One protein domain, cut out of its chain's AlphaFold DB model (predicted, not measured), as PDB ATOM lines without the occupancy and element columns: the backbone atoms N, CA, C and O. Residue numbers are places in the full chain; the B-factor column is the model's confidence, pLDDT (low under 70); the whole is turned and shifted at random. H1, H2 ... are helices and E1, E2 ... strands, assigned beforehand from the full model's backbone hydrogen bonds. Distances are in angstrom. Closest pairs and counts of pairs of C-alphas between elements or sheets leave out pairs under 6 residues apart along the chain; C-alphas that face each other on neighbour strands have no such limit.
ATOM      1  N   GLY A 137       3.626  40.049  41.725       79.56
ATOM      2  CA  GLY A 137       4.101  40.031  43.109       79.56
ATOM      3  C   GLY A 137       3.373  41.051  43.986       79.56
ATOM      4  O   GLY A 137       3.351  42.240  43.662       79.56
ATOM      5  N   ILE A 138       2.822  40.613  45.119       81.44
ATOM      6  CA  ILE A 138       2.243  41.488  46.151       81.44
ATOM      7  C   ILE A 138       3.135  41.463  47.382       81.44
ATOM      8  O   ILE A 138       3.385  40.390  47.925       81.44
ATOM      9  N   VAL A 139       3.578  42.636  47.839       80.38
ATOM     10  CA  VAL A 139       4.390  42.758  49.053       80.38
ATOM     11  C   VAL A 139       3.493  43.070  50.248       80.38
ATOM     12  O   VAL A 139       2.795  44.081  50.290       80.38
ATOM     13  N   VAL A 140       3.537  42.210  51.257       82.75
ATOM     14  CA  VAL A 140       2.847  42.407  52.530       82.75
ATOM     15  C   VAL A 140       3.897  42.688  53.596       82.75
ATOM     16  O   VAL A 140       4.799  41.882  53.821       82.75
ATOM     17  N   HIS A 141       3.797  43.854  54.230       77.19
ATOM     18  CA  HIS A 141       4.784  44.334  55.195       77.19
ATOM     19  C   HIS A 141       4.418  43.944  56.632       77.19
ATOM     20  O   HIS A 141       3.254  43.711  56.956       77.19
ATOM     21  N   SER A 142       5.416  43.985  57.520       75.19
ATOM     22  CA  SER A 142       5.247  43.853  58.978       75.19
ATOM     23  C   SER A 142       4.715  42.489  59.418       75.19
ATOM     24  O   SER A 142       3.829  42.390  60.273       75.19
ATOM     25  N   ILE A 143       5.290  41.436  58.840       72.44
ATOM     26  CA  ILE A 143       4.935  40.059  59.170       72.44
ATOM     27  C   ILE A 143       5.935  39.507  60.195       72.44
ATOM     28  O   ILE A 143       7.148  39.624  59.987       72.44
ATOM     29  N   PRO A 144       5.473  38.927  61.320       69.50
ATOM     30  CA  PRO A 144       6.362  38.372  62.336       69.50
ATOM     31  C   PRO A 144       7.237  37.254  61.756       69.50
ATOM     32  O   PRO A 144       6.733  36.284  61.203       69.50
ATOM     33  N   THR A 145       8.555  37.337  61.942       59.94
ATOM     34  CA  THR A 145       9.569  36.422  61.367       59.94
ATOM     35  C   THR A 145       9.517  34.973  61.852       59.94
ATOM     36  O   THR A 145      10.425  34.202  61.548       59.94
ATOM     37  N   LYS A 146       8.538  34.598  62.677       58.34
ATOM     38  CA  LYS A 146       8.532  33.297  63.357       58.34
ATOM     39  C   LYS A 146       7.886  32.173  62.545       58.34
ATOM     40  O   LYS A 146       8.051  31.024  62.935       58.34
ATOM     41  N   MET A 147       7.213  32.472  61.433       57.19
ATOM     42  CA  MET A 147       6.623  31.452  60.560       57.19
ATOM     43  C   MET A 147       7.414  31.327  59.264       57.19
ATOM     44  O   MET A 147       7.529  32.273  58.490       57.19
ATOM     45  N   ASN A 148       7.978  30.147  59.039       58.94
ATOM     46  CA  ASN A 148       8.727  29.821  57.839       58.94
ATOM     47  C   ASN A 148       7.760  29.104  56.890       58.94
ATOM     48  O   ASN A 148       7.652  27.893  56.988       58.94
ATOM     49  N   LEU A 149       7.039  29.847  56.036       66.12
ATOM     50  CA  LEU A 149       6.039  29.320  55.080       66.12
ATOM     51  C   LEU A 149       6.692  28.503  53.951       66.12
ATOM     52  O   LEU A 149       6.573  28.828  52.771       66.12
ATOM     53  N   ASN A 150       7.439  27.471  54.315       62.94
ATOM     54  CA  ASN A 150       8.180  26.634  53.381       62.94
ATOM     55  C   ASN A 150       7.480  25.296  53.158       62.94
ATOM     56  O   ASN A 150       7.830  24.585  52.216       62.94
ATOM     57  N   SER A 151       6.516  24.933  54.011       75.12
ATOM     58  CA  SER A 151       5.720  23.729  53.808       75.12
ATOM     59  C   SER A 151       4.512  24.016  52.912       75.12
ATOM     60  O   SER A 151       3.888  25.077  52.973       75.12
ATOM     61  N   SER A 152       4.168  23.042  52.067       76.19
ATOM     62  CA  SER A 152       2.975  23.093  51.208       76.19
ATOM     63  C   SER A 152       1.690  23.287  52.024       76.19
ATOM     64  O   SER A 152       0.776  23.986  51.593       76.19
ATOM     65  N   ASP A 153       1.640  22.724  53.232       79.19
ATOM     66  CA  ASP A 153       0.459  22.776  54.094       79.19
ATOM     67  C   ASP A 153       0.256  24.160  54.719       79.19
ATOM     68  O   ASP A 153      -0.867  24.657  54.727       79.19
ATOM     69  N   GLU A 154       1.322  24.844  55.141       77.31
ATOM     70  CA  GLU A 154       1.224  26.227  55.633       77.31
ATOM     71  C   GLU A 154       0.792  27.200  54.527       77.31
ATOM     72  O   GLU A 154       0.003  28.114  54.777       77.31
ATOM     73  N   ILE A 155       1.260  26.989  53.289       73.00
ATOM     74  CA  ILE A 155       0.811  27.768  52.126       73.00
ATOM     75  C   ILE A 155      -0.689  27.549  51.893       73.00
ATOM     76  O   ILE A 155      -1.423  28.522  51.710       73.00
ATOM     77  N   LYS A 156      -1.167  26.299  51.963       78.62
ATOM     78  CA  LYS A 156      -2.598  25.979  51.842       78.62
ATOM     79  C   LYS A 156      -3.424  26.591  52.968       78.62
ATOM     80  O   LYS A 156      -4.474  27.167  52.697       78.62
ATOM     81  N   SER A 157      -2.963  26.521  54.215       80.62
ATOM     82  CA  SER A 157      -3.644  27.160  55.347       80.62
ATOM     83  C   SER A 157      -3.754  28.671  55.150       80.62
ATOM     84  O   SER A 157      -4.843  29.222  55.304       80.62
ATOM     85  N   PHE A 158      -2.675  29.325  54.711       79.06
ATOM     86  CA  PHE A 158      -2.692  30.747  54.378       79.06
ATOM     87  C   PHE A 158      -3.671  31.066  53.231       79.06
ATOM     88  O   PHE A 158      -4.423  32.039  53.322       79.06
ATOM     89  N   GLN A 159      -3.714  30.236  52.179       78.94
ATOM     90  CA  GLN A 159      -4.677  30.373  51.076       78.94
ATOM     91  C   GLN A 159      -6.128  30.278  51.554       78.94
ATOM     92  O   GLN A 159      -6.966  31.078  51.133       78.94
ATOM     93  N   ILE A 160      -6.421  29.301  52.415       79.75
ATOM     94  CA  ILE A 160      -7.760  29.069  52.960       79.75
ATOM     95  C   ILE A 160      -8.181  30.254  53.833       79.75
ATOM     96  O   ILE A 160      -9.263  30.797  53.617       79.75
ATOM     97  N   GLU A 161      -7.318  30.696  54.754       82.00
ATOM     98  CA  GLU A 161      -7.612  31.782  55.702       82.00
ATOM     99  C   GLU A 161      -7.913  33.110  54.995       82.00
ATOM    100  O   GLU A 161      -8.787  33.868  55.414       82.00
ATOM    101  N   ASN A 162      -7.213  33.400  53.902       76.69
ATOM    102  CA  ASN A 162      -7.280  34.718  53.283       76.69
ATOM    103  C   ASN A 162      -8.199  34.811  52.072       76.69
ATOM    104  O   ASN A 162      -8.762  35.875  51.766       76.69
ATOM    105  N   PHE A 163      -8.273  33.724  51.311       73.94
ATOM    106  CA  PHE A 163      -8.709  33.822  49.932       73.94
ATOM    107  C   PHE A 163      -9.687  32.744  49.500       73.94
ATOM    108  O   PHE A 163     -10.210  32.858  48.397       73.94
ATOM    109  N   GLY A 164      -9.963  31.748  50.350       65.56
ATOM    110  CA  GLY A 164     -10.984  30.741  50.081       65.56
ATOM    111  C   GLY A 164     -10.816  30.058  48.721       65.56
ATOM    112  O   GLY A 164     -11.827  29.822  48.078       65.56
ATOM    113  N   PHE A 165      -9.562  29.760  48.328       62.44
ATOM    114  CA  PHE A 165      -9.080  29.218  47.036       62.44
ATOM    115  C   PHE A 165      -8.634  30.261  45.984       62.44
ATOM    116  O   PHE A 165      -9.336  30.537  45.016       62.44
ATOM    117  N   LEU A 166      -7.401  30.775  46.118       70.94
ATOM    118  CA  LEU A 166      -6.639  31.284  44.962       70.94
ATOM    119  C   LEU A 166      -5.971  30.109  44.274       70.94
ATOM    120  O   LEU A 166      -4.993  29.560  44.791       70.94
ATOM    121  N   ASN A 167      -6.489  29.733  43.113       72.88
ATOM    122  CA  ASN A 167      -5.950  28.617  42.349       72.88
ATOM    123  C   ASN A 167      -4.659  29.016  41.618       72.88
ATOM    124  O   ASN A 167      -3.917  28.143  41.175       72.88
ATOM    125  N   SER A 168      -4.369  30.321  41.511       74.88
ATOM    126  CA  SER A 168      -3.198  30.853  40.807       74.88
ATOM    127  C   SER A 168      -2.018  31.224  41.711       74.88
ATOM    128  O   SER A 168      -1.021  31.768  41.225       74.88
ATOM    129  N   LEU A 169      -2.092  30.953  43.020       78.75
ATOM    130  CA  LEU A 169      -0.953  31.179  43.907       78.75
ATOM    131  C   LEU A 169       0.190  30.231  43.536       78.75
ATOM    132  O   LEU A 169       0.109  29.022  43.735       78.75
ATOM    133  N   THR A 170       1.274  30.801  43.016       75.44
ATOM    134  CA  THR A 170       2.423  30.027  42.528       75.44
ATOM    135  C   THR A 170       3.487  29.830  43.592       75.44
ATOM    136  O   THR A 170       4.065  28.754  43.702       75.44
ATOM    137  N   SER A 171       3.778  30.874  44.367       76.44
ATOM    138  CA  SER A 171       4.746  30.806  45.454       76.44
ATOM    139  C   SER A 171       4.569  31.971  46.416       76.44
ATOM    140  O   SER A 171       4.060  33.035  46.057       76.44
ATOM    141  N   ILE A 172       5.027  31.768  47.645       80.56
ATOM    142  CA  ILE A 172       5.170  32.809  48.651       80.56
ATOM    143  C   ILE A 172       6.654  32.864  49.004       80.56
ATOM    144  O   ILE A 172       7.240  31.843  49.351       80.56
ATOM    145  N   GLN A 173       7.281  34.035  48.895       77.31
ATOM    146  CA  GLN A 173       8.684  34.213  49.268       77.31
ATOM    147  C   GLN A 173       8.816  35.212  50.404       77.31
ATOM    148  O   GLN A 173       8.321  36.336  50.340       77.31
ATOM    149  N   TRP A 174       9.561  34.822  51.429       74.31
ATOM    150  CA  TRP A 174       9.999  35.742  52.465       74.31
ATOM    151  C   TRP A 174      11.137  36.616  51.950       74.31
ATOM    152  O   TRP A 174      12.206  36.110  51.601       74.31
ATOM    153  N   ILE A 175      10.953  37.937  51.973       70.38
ATOM    154  CA  ILE A 175      12.082  38.849  51.816       70.38
ATOM    155  C   ILE A 175      12.675  39.098  53.196       70.38
ATOM    156  O   ILE A 175      12.109  39.802  54.037       70.38
ATOM    157  N   ASN A 176      13.847  38.507  53.425       62.25
ATOM    158  CA  ASN A 176      14.604  38.754  54.639       62.25
ATOM    159  C   ASN A 176      15.131  40.202  54.627       62.25
ATOM    160  O   ASN A 176      15.853  40.576  53.692       62.25
ATOM    161  N   PRO A 177      14.836  41.010  55.660       56.94
ATOM    162  CA  PRO A 177      15.231  42.415  55.703       56.94
ATOM    163  C   PRO A 177      16.746  42.624  55.676       56.94
ATOM    164  O   PRO A 177      17.202  43.682  55.260       56.94
ATOM    165  N   ARG A 178      17.554  41.608  56.018       54.88
ATOM    166  CA  ARG A 178      19.026  41.696  55.938       54.88
ATOM    167  C   ARG A 178      19.550  42.004  54.529       54.88
ATOM    168  O   ARG A 178      20.661  42.503  54.399       54.88
ATOM    169  N   ASN A 179      18.765  41.713  53.490       52.00
ATOM    170  CA  ASN A 179      19.145  41.941  52.095       52.00
ATOM    171  C   ASN A 179      18.638  43.274  51.524       52.00
ATOM    172  O   ASN A 179      19.013  43.630  50.405       52.00
ATOM    173  N   LEU A 180      17.806  44.001  52.273       54.16
ATOM    174  CA  LEU A 180      17.266  45.295  51.880       54.16
ATOM    175  C   LEU A 180      17.975  46.390  52.682       54.16
ATOM    176  O   LEU A 180      17.994  46.378  53.909       54.16
ATOM    177  N   VAL A 181      18.593  47.341  51.986       48.78
ATOM    178  CA  VAL A 181      19.269  48.477  52.622       48.78
ATOM    179  C   VAL A 181      18.195  49.435  53.149       48.78
ATOM    180  O   VAL A 181      17.677  50.262  52.407       48.78
ATOM    181  N   GLY A 182      17.813  49.283  54.418       55.81
ATOM    182  CA  GLY A 182      16.812  50.115  55.095       55.81
ATOM    183  C   GLY A 182      16.115  49.363  56.230       55.81
ATOM    184  O   GLY A 182      16.100  48.137  56.245       55.81
ATOM    185  N   LYS A 183      15.535  50.085  57.198       56.31
ATOM    186  CA  LYS A 183      14.749  49.527  58.321       56.31
ATOM    187  C   LYS A 183      13.404  48.947  57.849       56.31
ATOM    188  O   LYS A 183      12.350  49.350  58.332       56.31
ATOM    189  N   LEU A 184      13.408  48.064  56.858       55.38
ATOM    190  CA  LEU A 184      12.187  47.398  56.433       55.38
ATOM    191  C   LEU A 184      11.908  46.248  57.394       55.38
ATOM    192  O   LEU A 184      12.774  45.418  57.669       55.38
ATOM    193  N   ASN A 185      10.694  46.230  57.936       63.09
ATOM    194  CA  ASN A 185      10.185  45.075  58.657       63.09
ATOM    195  C   ASN A 185      10.082  43.898  57.682       63.09
ATOM    196  O   ASN A 185       9.860  44.083  56.481       63.09
ATOM    197  N   SER A 186      10.230  42.683  58.196       68.56
ATOM    198  CA  SER A 186      10.114  41.468  57.396       68.56
ATOM    199  C   SER A 186       8.821  41.468  56.586       68.56
ATOM    200  O   SER A 186       7.748  41.798  57.098       68.56
ATOM    201  N   SER A 187       8.967  41.171  55.298       78.62
ATOM    202  CA  SER A 187       7.897  41.276  54.315       78.62
ATOM    203  C   SER A 187       7.773  39.969  53.547       78.62
ATOM    204  O   SER A 187       8.767  39.273  53.320       78.62
ATOM    205  N   ILE A 188       6.555  39.646  53.137       83.00
ATOM    206  CA  ILE A 188       6.269  38.505  52.272       83.00
ATOM    207  C   ILE A 188       5.932  39.017  50.879       83.00
ATOM    208  O   ILE A 188       5.210  40.001  50.744       83.00
ATOM    209  N   VAL A 189       6.427  38.328  49.854       82.38
ATOM    210  CA  VAL A 189       5.981  38.481  48.470       82.38
ATOM    211  C   VAL A 189       5.106  37.302  48.096       82.38
ATOM    212  O   VAL A 189       5.531  36.152  48.190       82.38
ATOM    213  N   ILE A 190       3.894  37.595  47.653       84.69
ATOM    214  CA  ILE A 190       2.929  36.622  47.153       84.69
ATOM    215  C   ILE A 190       2.972  36.686  45.627       84.69
ATOM    216  O   ILE A 190       2.689  37.746  45.069       84.69
ATOM    217  N   TYR A 191       3.330  35.586  44.962       82.88
ATOM    218  CA  TYR A 191       3.392  35.508  43.501       82.88
ATOM    219  C   TYR A 191       2.173  34.791  42.926       82.88
ATOM    220  O   TYR A 191       1.911  33.626  43.244       82.88
ATOM    221  N   LEU A 192       1.475  35.458  42.015       83.12
ATOM    222  CA  LEU A 192       0.263  34.964  41.362       83.12
ATOM    223  C   LEU A 192       0.500  34.841  39.860       83.12
ATOM    224  O   LEU A 192       1.152  35.701  39.264       83.12
ATOM    225  N   SER A 193      -0.035  33.788  39.247       80.38
ATOM    226  CA  SER A 193      -0.015  33.631  37.787       80.38
ATOM    227  C   SER A 193      -1.242  34.227  37.094       80.38
ATOM    228  O   SER A 193      -1.185  34.471  35.890       80.38
ATOM    229  N   ASP A 194      -2.343  34.459  37.818       82.56
ATOM    230  CA  ASP A 194      -3.571  35.043  37.268       82.56
ATOM    231  C   ASP A 194      -3.696  36.528  37.650       82.56
ATOM    232  O   ASP A 194      -3.638  36.909  38.821       82.56
ATOM    233  N   LEU A 195      -3.880  37.380  36.637       80.50
ATOM    234  CA  LEU A 195      -4.039  38.824  36.809       80.50
ATOM    235  C   LEU A 195      -5.340  39.184  37.546       80.50
ATOM    236  O   LEU A 195      -5.358  40.137  38.315       80.50
ATOM    237  N   ASN A 196      -6.427  38.442  37.337       80.19
ATOM    238  CA  ASN A 196      -7.701  38.695  38.008       80.19
ATOM    239  C   ASN A 196      -7.602  38.389  39.502       80.19
ATOM    240  O   ASN A 196      -8.104  39.161  40.316       80.19
ATOM    241  N   GLU A 197      -6.939  37.288  39.864       83.56
ATOM    242  CA  GLU A 197      -6.672  36.959  41.268       83.56
ATOM    243  C   GLU A 197      -5.788  38.026  41.924       83.56
ATOM    244  O   GLU A 197      -6.083  38.475  43.032       83.56
ATOM    245  N   PHE A 198      -4.768  38.510  41.212       82.94
ATOM    246  CA  PHE A 198      -3.970  39.655  41.646       82.94
ATOM    247  C   PHE A 198      -4.831  40.905  41.879       82.94
ATOM    248  O   PHE A 198      -4.792  41.466  42.969       82.94
ATOM    249  N   GLU A 199      -5.675  41.300  40.927       80.50
ATOM    250  CA  GLU A 199      -6.572  42.462  41.046       80.50
ATOM    251  C   GLU A 199      -7.581  42.340  42.202       80.50
ATOM    252  O   GLU A 199      -7.891  43.323  42.881       80.50
ATOM    253  N   ILE A 200      -8.094  41.136  42.470       81.44
ATOM    254  CA  ILE A 200      -8.962  40.878  43.629       81.44
ATOM    255  C   ILE A 200      -8.197  41.147  44.930       81.44
ATOM    256  O   ILE A 200      -8.734  41.777  45.845       81.44
ATOM    257  N   LEU A 201      -6.938  40.715  45.002       79.44
ATOM    258  CA  LEU A 201      -6.081  40.955  46.158       79.44
ATOM    259  C   LEU A 201      -5.706  42.418  46.333       79.44
ATOM    260  O   LEU A 201      -5.716  42.906  47.464       79.44
ATOM    261  N   LEU A 202      -5.467  43.134  45.234       79.19
ATOM    262  CA  LEU A 202      -5.257  44.580  45.267       79.19
ATOM    263  C   LEU A 202      -6.437  45.294  45.928       79.19
ATOM    264  O   LEU A 202      -6.246  46.139  46.802       79.19
ATOM    265  N   LYS A 203      -7.665  44.928  45.546       83.25
ATOM    266  CA  LYS A 203      -8.884  45.563  46.062       83.25
ATOM    267  C   LYS A 203      -9.131  45.289  47.536       83.25
ATOM    268  O   LYS A 203      -9.744  46.121  48.198       83.25
ATOM    269  N   LYS A 204      -8.673  44.147  48.057       82.00
ATOM    270  CA  LYS A 204      -8.883  43.805  49.465       82.00
ATOM    271  C   LYS A 204      -8.134  44.745  50.406       82.00
ATOM    272  O   LYS A 204      -8.590  44.892  51.527       82.00
ATOM    273  N   SER A 205      -7.064  45.434  49.990       80.19
ATOM    274  CA  SER A 205      -6.238  46.361  50.807       80.19
ATOM    275  C   SER A 205      -5.606  45.767  52.082       80.19
ATOM    276  O   SER A 205      -4.666  46.341  52.637       80.19
ATOM    277  N   TYR A 206      -6.056  44.589  52.516       86.06
ATOM    278  CA  TYR A 206      -5.571  43.842  53.659       86.06
ATOM    279  C   TYR A 206      -5.516  42.337  53.375       86.06
ATOM    280  O   TYR A 206      -6.220  41.809  52.512       86.06
ATOM    281  N   VAL A 207      -4.682  41.647  54.146       85.06
ATOM    282  CA  VAL A 207      -4.618  40.188  54.260       85.06
ATOM    283  C   VAL A 207      -4.664  39.812  55.738       85.06
ATOM    284  O   VAL A 207      -4.149  40.538  56.585       85.06
ATOM    285  N   LEU A 208      -5.305  38.701  56.062       83.19
ATOM    286  CA  LEU A 208      -5.247  38.064  57.367       83.19
ATOM    287  C   LEU A 208      -3.962  37.239  57.473       83.19
ATOM    288  O   LEU A 208      -3.657  36.387  56.651       83.19
ATOM    289  N   PHE A 209      -3.165  37.492  58.492       78.31
ATOM    290  CA  PHE A 209      -1.980  36.702  58.767       78.31
ATOM    291  C   PHE A 209      -1.984  36.344  60.239       78.31
ATOM    292  O   PHE A 209      -1.908  37.248  61.074       78.31
ATOM    293  N   ASP A 210      -2.082  35.049  60.550       78.56
ATOM    294  CA  ASP A 210      -2.180  34.559  61.930       78.56
ATOM    295  C   ASP A 210      -3.330  35.254  62.682       78.56
ATOM    296  O   ASP A 210      -3.153  35.831  63.755       78.56
ATOM    297  N   LYS A 211      -4.515  35.298  62.051       81.62
ATOM    298  CA  LYS A 211      -5.714  35.991  62.555       81.62
ATOM    299  C   LYS A 211      -5.563  37.508  62.748       81.62
ATOM    300  O   LYS A 211      -6.451  38.139  63.316       81.62
ATOM    301  N   GLN A 212      -4.474  38.120  62.279       79.62
ATOM    302  CA  GLN A 212      -4.271  39.569  62.328       79.62
ATOM    303  C   GLN A 212      -4.451  40.202  60.953       79.62
ATOM    304  O   GLN A 212      -3.870  39.750  59.971       79.62
ATOM    305  N   VAL A 213      -5.177  41.316  60.882       84.50
ATOM    306  CA  VAL A 213      -5.300  42.112  59.654       84.50
ATOM    307  C   VAL A 213      -3.977  42.843  59.386       84.50
ATOM    308  O   VAL A 213      -3.484  43.599  60.224       84.50
ATOM    309  N   LYS A 214      -3.387  42.626  58.211       85.31
ATOM    310  CA  LYS A 214      -2.177  43.299  57.726       85.31
ATOM    311  C   LYS A 214      -2.499  44.069  56.462       85.31
ATOM    312  O   LYS A 214      -3.060  43.512  55.524       85.31
ATOM    313  N   GLN A 215      -2.113  45.339  56.414       81.62
ATOM    314  CA  GLN A 215      -2.272  46.140  55.205       81.62
ATOM    315  C   GLN A 215      -1.353  45.640  54.092       81.62
ATOM    316  O   GLN A 215      -0.154  45.414  54.288       81.62
ATOM    317  N   VAL A 216      -1.914  45.539  52.895       82.00
ATOM    318  CA  VAL A 216      -1.162  45.282  51.675       82.00
ATOM    319  C   VAL A 216      -0.543  46.605  51.232       82.00
ATOM    320  O   VAL A 216      -1.236  47.497  50.747       82.00
ATOM    321  N   LYS A 217       0.771  46.760  51.437       69.81
ATOM    322  CA  LYS A 217       1.500  47.980  51.070       69.81
ATOM    323  C   LYS A 217       2.305  47.752  49.795       69.81
ATOM    324  O   LYS A 217       3.345  47.104  49.835       69.81
ATOM    325  N   LYS A 218       1.867  48.436  48.733       65.06
ATOM    326  CA  LYS A 218       2.613  48.749  47.504       65.06
ATOM    327  C   LYS A 218       2.933  47.565  46.583       65.06
ATOM    328  O   LYS A 218       3.159  46.434  46.999       65.06
ATOM    329  N   PHE A 219       2.941  47.866  45.286       64.25
ATOM    330  CA  PHE A 219       2.890  46.887  44.204       64.25
ATOM    331  C   PHE A 219       4.124  46.971  43.319       64.25
ATOM    332  O   PHE A 219       4.622  48.059  43.028       64.25
ATOM    333  N   VAL A 220       4.580  45.813  42.848       54.72
ATOM    334  CA  VAL A 220       5.576  45.722  41.785       54.72
ATOM    335  C   VAL A 220       4.976  44.868  40.678       54.72
ATOM    336  O   VAL A 220       4.994  43.641  40.740       54.72
ATOM    337  N   SER A 221       4.451  45.514  39.642       50.16
ATOM    338  CA  SER A 221       4.257  44.833  38.364       50.16
ATOM    339  C   SER A 221       5.641  44.527  37.782       50.16
ATOM    340  O   SER A 221       6.455  45.443  37.658       50.16
ATOM    341  N   ASN A 222       5.892  43.269  37.416       53.09
ATOM    342  CA  ASN A 222       7.142  42.762  36.828       53.09
ATOM    343  C   ASN A 222       8.298  42.583  37.824       53.09
ATOM    344  O   ASN A 222       9.398  43.111  37.638       53.09
ATOM    345  N   PHE A 223       8.081  41.772  38.866       52.56
ATOM    346  CA  PHE A 223       9.176  41.248  39.686       52.56
ATOM    347  C   PHE A 223       9.924  40.158  38.899       52.56
ATOM    348  O   PHE A 223       9.794  38.965  39.153       52.56
ATOM    349  N   HIS A 224      10.696  40.553  37.888       54.53
ATOM    350  CA  HIS A 224      11.660  39.637  37.301       54.53
ATOM    351  C   HIS A 224      12.768  39.429  38.329       54.53
ATOM    352  O   HIS A 224      13.607  40.305  38.547       54.53
ATOM    353  N   THR A 225      12.783  38.259  38.970       47.09
ATOM    354  CA  THR A 225      13.985  37.757  39.630       47.09
ATOM    355  C   THR A 225      15.040  37.629  38.541       47.09
ATOM    356  O   THR A 225      15.058  36.656  37.790       47.09
ATOM    357  N   ALA A 226      15.866  38.657  38.373       45.75
ATOM    358  CA  ALA A 226      17.005  38.611  37.482       45.75
ATOM    359  C   ALA A 226      17.987  37.568  38.037       45.75
ATOM    360  O   ALA A 226      18.893  37.893  38.795       45.75
ATOM    361  N   THR A 227      17.787  36.303  37.675       47.66
ATOM    362  CA  THR A 227      18.737  35.199  37.866       47.66
ATOM    363  C   THR A 227      19.879  35.253  36.845       47.66
ATOM    364  O   THR A 227      20.682  34.330  36.760       47.66
ATOM    365  N   GLY A 228      19.995  36.350  36.085       47.75
ATOM    366  CA  GLY A 228      21.204  36.669  35.336       47.75
ATOM    367  C   GLY A 228      22.335  37.125  36.277       47.75
ATOM    368  O   GLY A 228      22.046  37.746  37.300       47.75
ATOM    369  N   PRO A 229      23.621  36.902  35.943       47.22
ATOM    370  CA  PRO A 229      24.767  37.178  36.826       47.22
ATOM    371  C   PRO A 229      25.019  38.665  37.164       47.22
ATOM    372  O   PRO A 229      26.033  38.996  37.772       47.22
ATOM    373  N   GLY A 230      24.121  39.577  36.782       54.09
ATOM    374  CA  GLY A 230      24.173  41.007  37.090       54.09
ATOM    375  C   GLY A 230      22.908  41.441  37.827       54.09
ATOM    376  O   GLY A 230      21.889  41.734  37.207       54.09
ATOM    377  N   GLY A 231      22.961  41.458  39.159       53.41
ATOM    378  CA  GLY A 231      21.819  41.690  40.047       53.41
ATOM    379  C   GLY A 231      21.229  43.105  39.999       53.41
ATOM    380  O   GLY A 231      21.451  43.903  40.906       53.41
ATOM    381  N   LEU A 232      20.395  43.389  38.996       52.84
ATOM    382  CA  LEU A 232      19.545  44.591  38.931       52.84
ATOM    383  C   LEU A 232      18.300  44.514  39.841       52.84
ATOM    384  O   LEU A 232      17.610  45.513  40.026       52.84
ATOM    385  N   GLY A 233      18.041  43.368  40.483       53.81
ATOM    386  CA  GLY A 233      16.891  43.151  41.377       53.81
ATOM    387  C   GLY A 233      16.908  43.928  42.704       53.81
ATOM    388  O   GLY A 233      16.030  43.719  43.533       53.81
ATOM    389  N   LYS A 234      17.894  44.807  42.936       61.38
ATOM    390  CA  LYS A 234      17.997  45.637  44.153       61.38
ATOM    391  C   LYS A 234      17.666  47.113  43.932       61.38
ATOM    392  O   LYS A 234      17.691  47.887  44.886       61.38
ATOM    393  N   VAL A 235      17.402  47.533  42.695       72.56
ATOM    394  CA  VAL A 235      17.161  48.949  42.408       72.56
ATOM    395  C   VAL A 235      15.711  49.288  42.740       72.56
ATOM    396  O   VAL A 235      14.794  48.857  42.041       72.56
ATOM    397  N   VAL A 236      15.518  50.058  43.813       76.31
ATOM    398  CA  VAL A 236      14.245  50.698  44.164       76.31
ATOM    399  C   VAL A 236      14.240  52.106  43.566       76.31
ATOM    400  O   VAL A 236      15.157  52.897  43.785       76.31
ATOM    401  N   CYS A 237      13.216  52.431  42.789       80.19
ATOM    402  CA  CYS A 237      13.026  53.736  42.181       80.19
ATOM    403  C   CYS A 237      12.693  54.779  43.250       80.19
ATOM    404  O   CYS A 237      11.610  54.759  43.812       80.19
ATOM    405  N   PHE A 238      13.552  55.767  43.486       80.12
ATOM    406  CA  PHE A 238      13.275  56.819  44.480       80.12
ATOM    407  C   PHE A 238      12.039  57.690  44.190       80.12
ATOM    408  O   PHE A 238      11.596  58.421  45.067       80.12
ATOM    409  N   LYS A 239      11.485  57.648  42.969       82.50
ATOM    410  CA  LYS A 239      10.343  58.486  42.576       82.50
ATOM    411  C   LYS A 239       8.997  57.840  42.893       82.50
ATOM    412  O   LYS A 239       8.097  58.512  43.379       82.50
ATOM    413  N   CYS A 240       8.854  56.548  42.599       81.62
ATOM    414  CA  CYS A 240       7.611  55.809  42.824       81.62
ATOM    415  C   CYS A 240       7.760  54.678  43.843       81.62
ATOM    416  O   CYS A 240       6.778  54.007  44.122       81.62
ATOM    417  N   GLU A 241       8.962  54.444  44.375       72.88
ATOM    418  CA  GLU A 241       9.394  53.306  45.210       72.88
ATOM    419  C   GLU A 241       9.040  51.921  44.639       72.88
ATOM    420  O   GLU A 241       8.981  50.935  45.368       72.88
ATOM    421  N   GLY A 242       8.805  51.830  43.327       70.88
ATOM    422  CA  GLY A 242       8.736  50.558  42.608       70.88
ATOM    423  C   GLY A 242      10.136  49.980  42.403       70.88
ATOM    424  O   GLY A 242      11.106  50.730  42.328       70.88
ATOM    425  N   VAL A 243      10.274  48.662  42.305       71.06
ATOM    426  CA  VAL A 243      11.584  48.028  42.061       71.06
ATOM    427  C   VAL A 243      11.807  47.751  40.572       71.06
ATOM    428  O   VAL A 243      10.879  47.819  39.768       71.06
ATOM    429  N   GLY A 244      13.052  47.466  40.193       71.88
ATOM    430  CA  GLY A 244      13.412  47.029  38.839       71.88
ATOM    431  C   GLY A 244      13.733  48.153  37.848       71.88
ATOM    432  O   GLY A 244      14.021  47.864  36.692       71.88
ATOM    433  N   HIS A 245      13.727  49.420  38.278       80.75
ATOM    434  CA  HIS A 245      14.156  50.565  37.466       80.75
ATOM    435  C   HIS A 245      14.723  51.696  38.340       80.75
ATOM    436  O   HIS A 245      14.358  51.839  39.507       80.75
ATOM    437  N   PHE A 246      15.610  52.524  37.783       84.44
ATOM    438  CA  PHE A 246      16.104  53.725  38.466       84.44
ATOM    439  C   PHE A 246      15.085  54.866  38.378       84.44
ATOM    440  O   PHE A 246      14.278  54.924  37.457       84.44
ATOM    441  N   ALA A 247      15.174  55.843  39.289       85.94
ATOM    442  CA  ALA A 247      14.285  57.012  39.298       85.94
ATOM    443  C   ALA A 247      14.255  57.792  37.969       85.94
ATOM    444  O   ALA A 247      13.221  58.355  37.612       85.94
ATOM    445  N   ARG A 248      15.368  57.786  37.224       83.69
ATOM    446  CA  ARG A 248      15.481  58.405  35.893       83.69
ATOM    447  C   ARG A 248      14.714  57.660  34.795       83.69
ATOM    448  O   ARG A 248      14.267  58.293  33.852       83.69
ATOM    449  N   ASP A 249      14.522  56.352  34.956       79.19
ATOM    450  CA  ASP A 249      13.857  55.466  33.992       79.19
ATOM    451  C   ASP A 249      12.379  55.239  34.376       79.19
ATOM    452  O   ASP A 249      11.715  54.322  33.896       79.19
ATOM    453  N   CYS A 250      11.850  56.052  35.297       84.94
ATOM    454  CA  CYS A 250      10.499  55.905  35.818       84.94
ATOM    455  C   CYS A 250       9.459  56.436  34.821       84.94
ATOM    456  O   CYS A 250       9.302  57.646  34.656       84.94
ATOM    457  N   ILE A 251       8.702  55.518  34.212       79.50
ATOM    458  CA  ILE A 251       7.643  55.812  33.226       79.50
ATOM    459  C   ILE A 251       6.352  56.316  33.902       79.50
ATOM    460  O   ILE A 251       5.418  56.738  33.226       79.50
TER     461      ILE A 251
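What this domain is: This is residues 137 to 251 of the 282 residues of the protein "CCHC-type domain-containing protein" of Melampsora larici-populina (strain 98AG31 / pathotype 3-4-7) (UniProt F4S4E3). A five-stranded antiparallel sheet, strongly twisted and curled like part of a barrel, has two helices on one face: H2 runs along E3, and H1 sits at the open side, between the edge strands E2 and E4. A long stretch with no named element, residues 221 to 251, follows E5. The printed part has 115 residues, with two named helices and five named strands that follow along the chain as E1, H1, E2, E3, H2, E4, E5; the sheet's order is E2, E3, E1, E5, E4. The class is mixed, helices and strands, with under half of the residues, 52, in named elements. The whole is compact, with a radius of gyration of the C-alphas of 14.5 A and spans of 41 by 30 by 27 A.

Where its parts are: In the sheet, E2 is residues 169 to 175, 17.1 A long from first to last C-alpha, and E3 is residues 187 to 192, 16.3 A. E1, residues 137 to 140, is 9.8 A long and begins at C-alpha 137 (4.101, 40.031, 43.109). E5, residues 212 to 220, is the longest strand, 23.6 A, and ends at C-alpha 220 (5.576, 45.722, 41.785). E4, residues 206 to 209, is 9.5 A. H1, residues 152 to 163, is 15.9 A long and begins at C-alpha 152 (2.975, 23.093, 51.208); H2, residues 195 to 204, is 14.4 A.

How they stand to each other: E2 and E3 form a hairpin, with N 173 and O 189 2.8 A apart. E3 and E1 are antiparallel at 149 degrees, with N 140 and O 188 2.8 A apart. E1 and E5 have no backbone N and O within hydrogen-bond range; the C-alphas of 140 and 216, which face each other, are 5.0 A apart. E5 pairs staggered, with E4 over residues 212 to 215 and with E1 over 216 to 220. E4 and E5 form a hairpin, with N 207 and O 214 2.8 A apart. E2 and E4 are apart. H2 makes two layers with the sheet, a helix on one face of it: its height is 8.6 A, and it lies over E3, along the strands, at 17 degrees on the local plane. Its closest C-alphas to E3 are those of Phe 198 and Leu 192, 6.3 A. H1 is on the same face, at a height of 7.1 A, only just over none of the strands, with 2 of its 12 C-alphas falling on E2. Its closest C-alphas to E4 are those of Asn 162 and Leu 208, 5.7 A. H1 and H2 are near each other. E1, H1 and E2 make a split strand-helix-strand unit, two strands running the same way with E3 between them, with a right-handed crossover. In H1 and H2 every O i to N i+4 pair is within hydrogen-bond range.

The domain as a whole: The C-alphas farthest apart, of Asp 153 and Arg 248, are 42.7 A apart. The printed part has no cut. The links E1 to H1 and E2 to E3 are long. The mean pLDDT of the printed part is 71.9; 38 residues are under 70, namely 144 to 150, 164 to 165, 176 to 186 and 217 to 234.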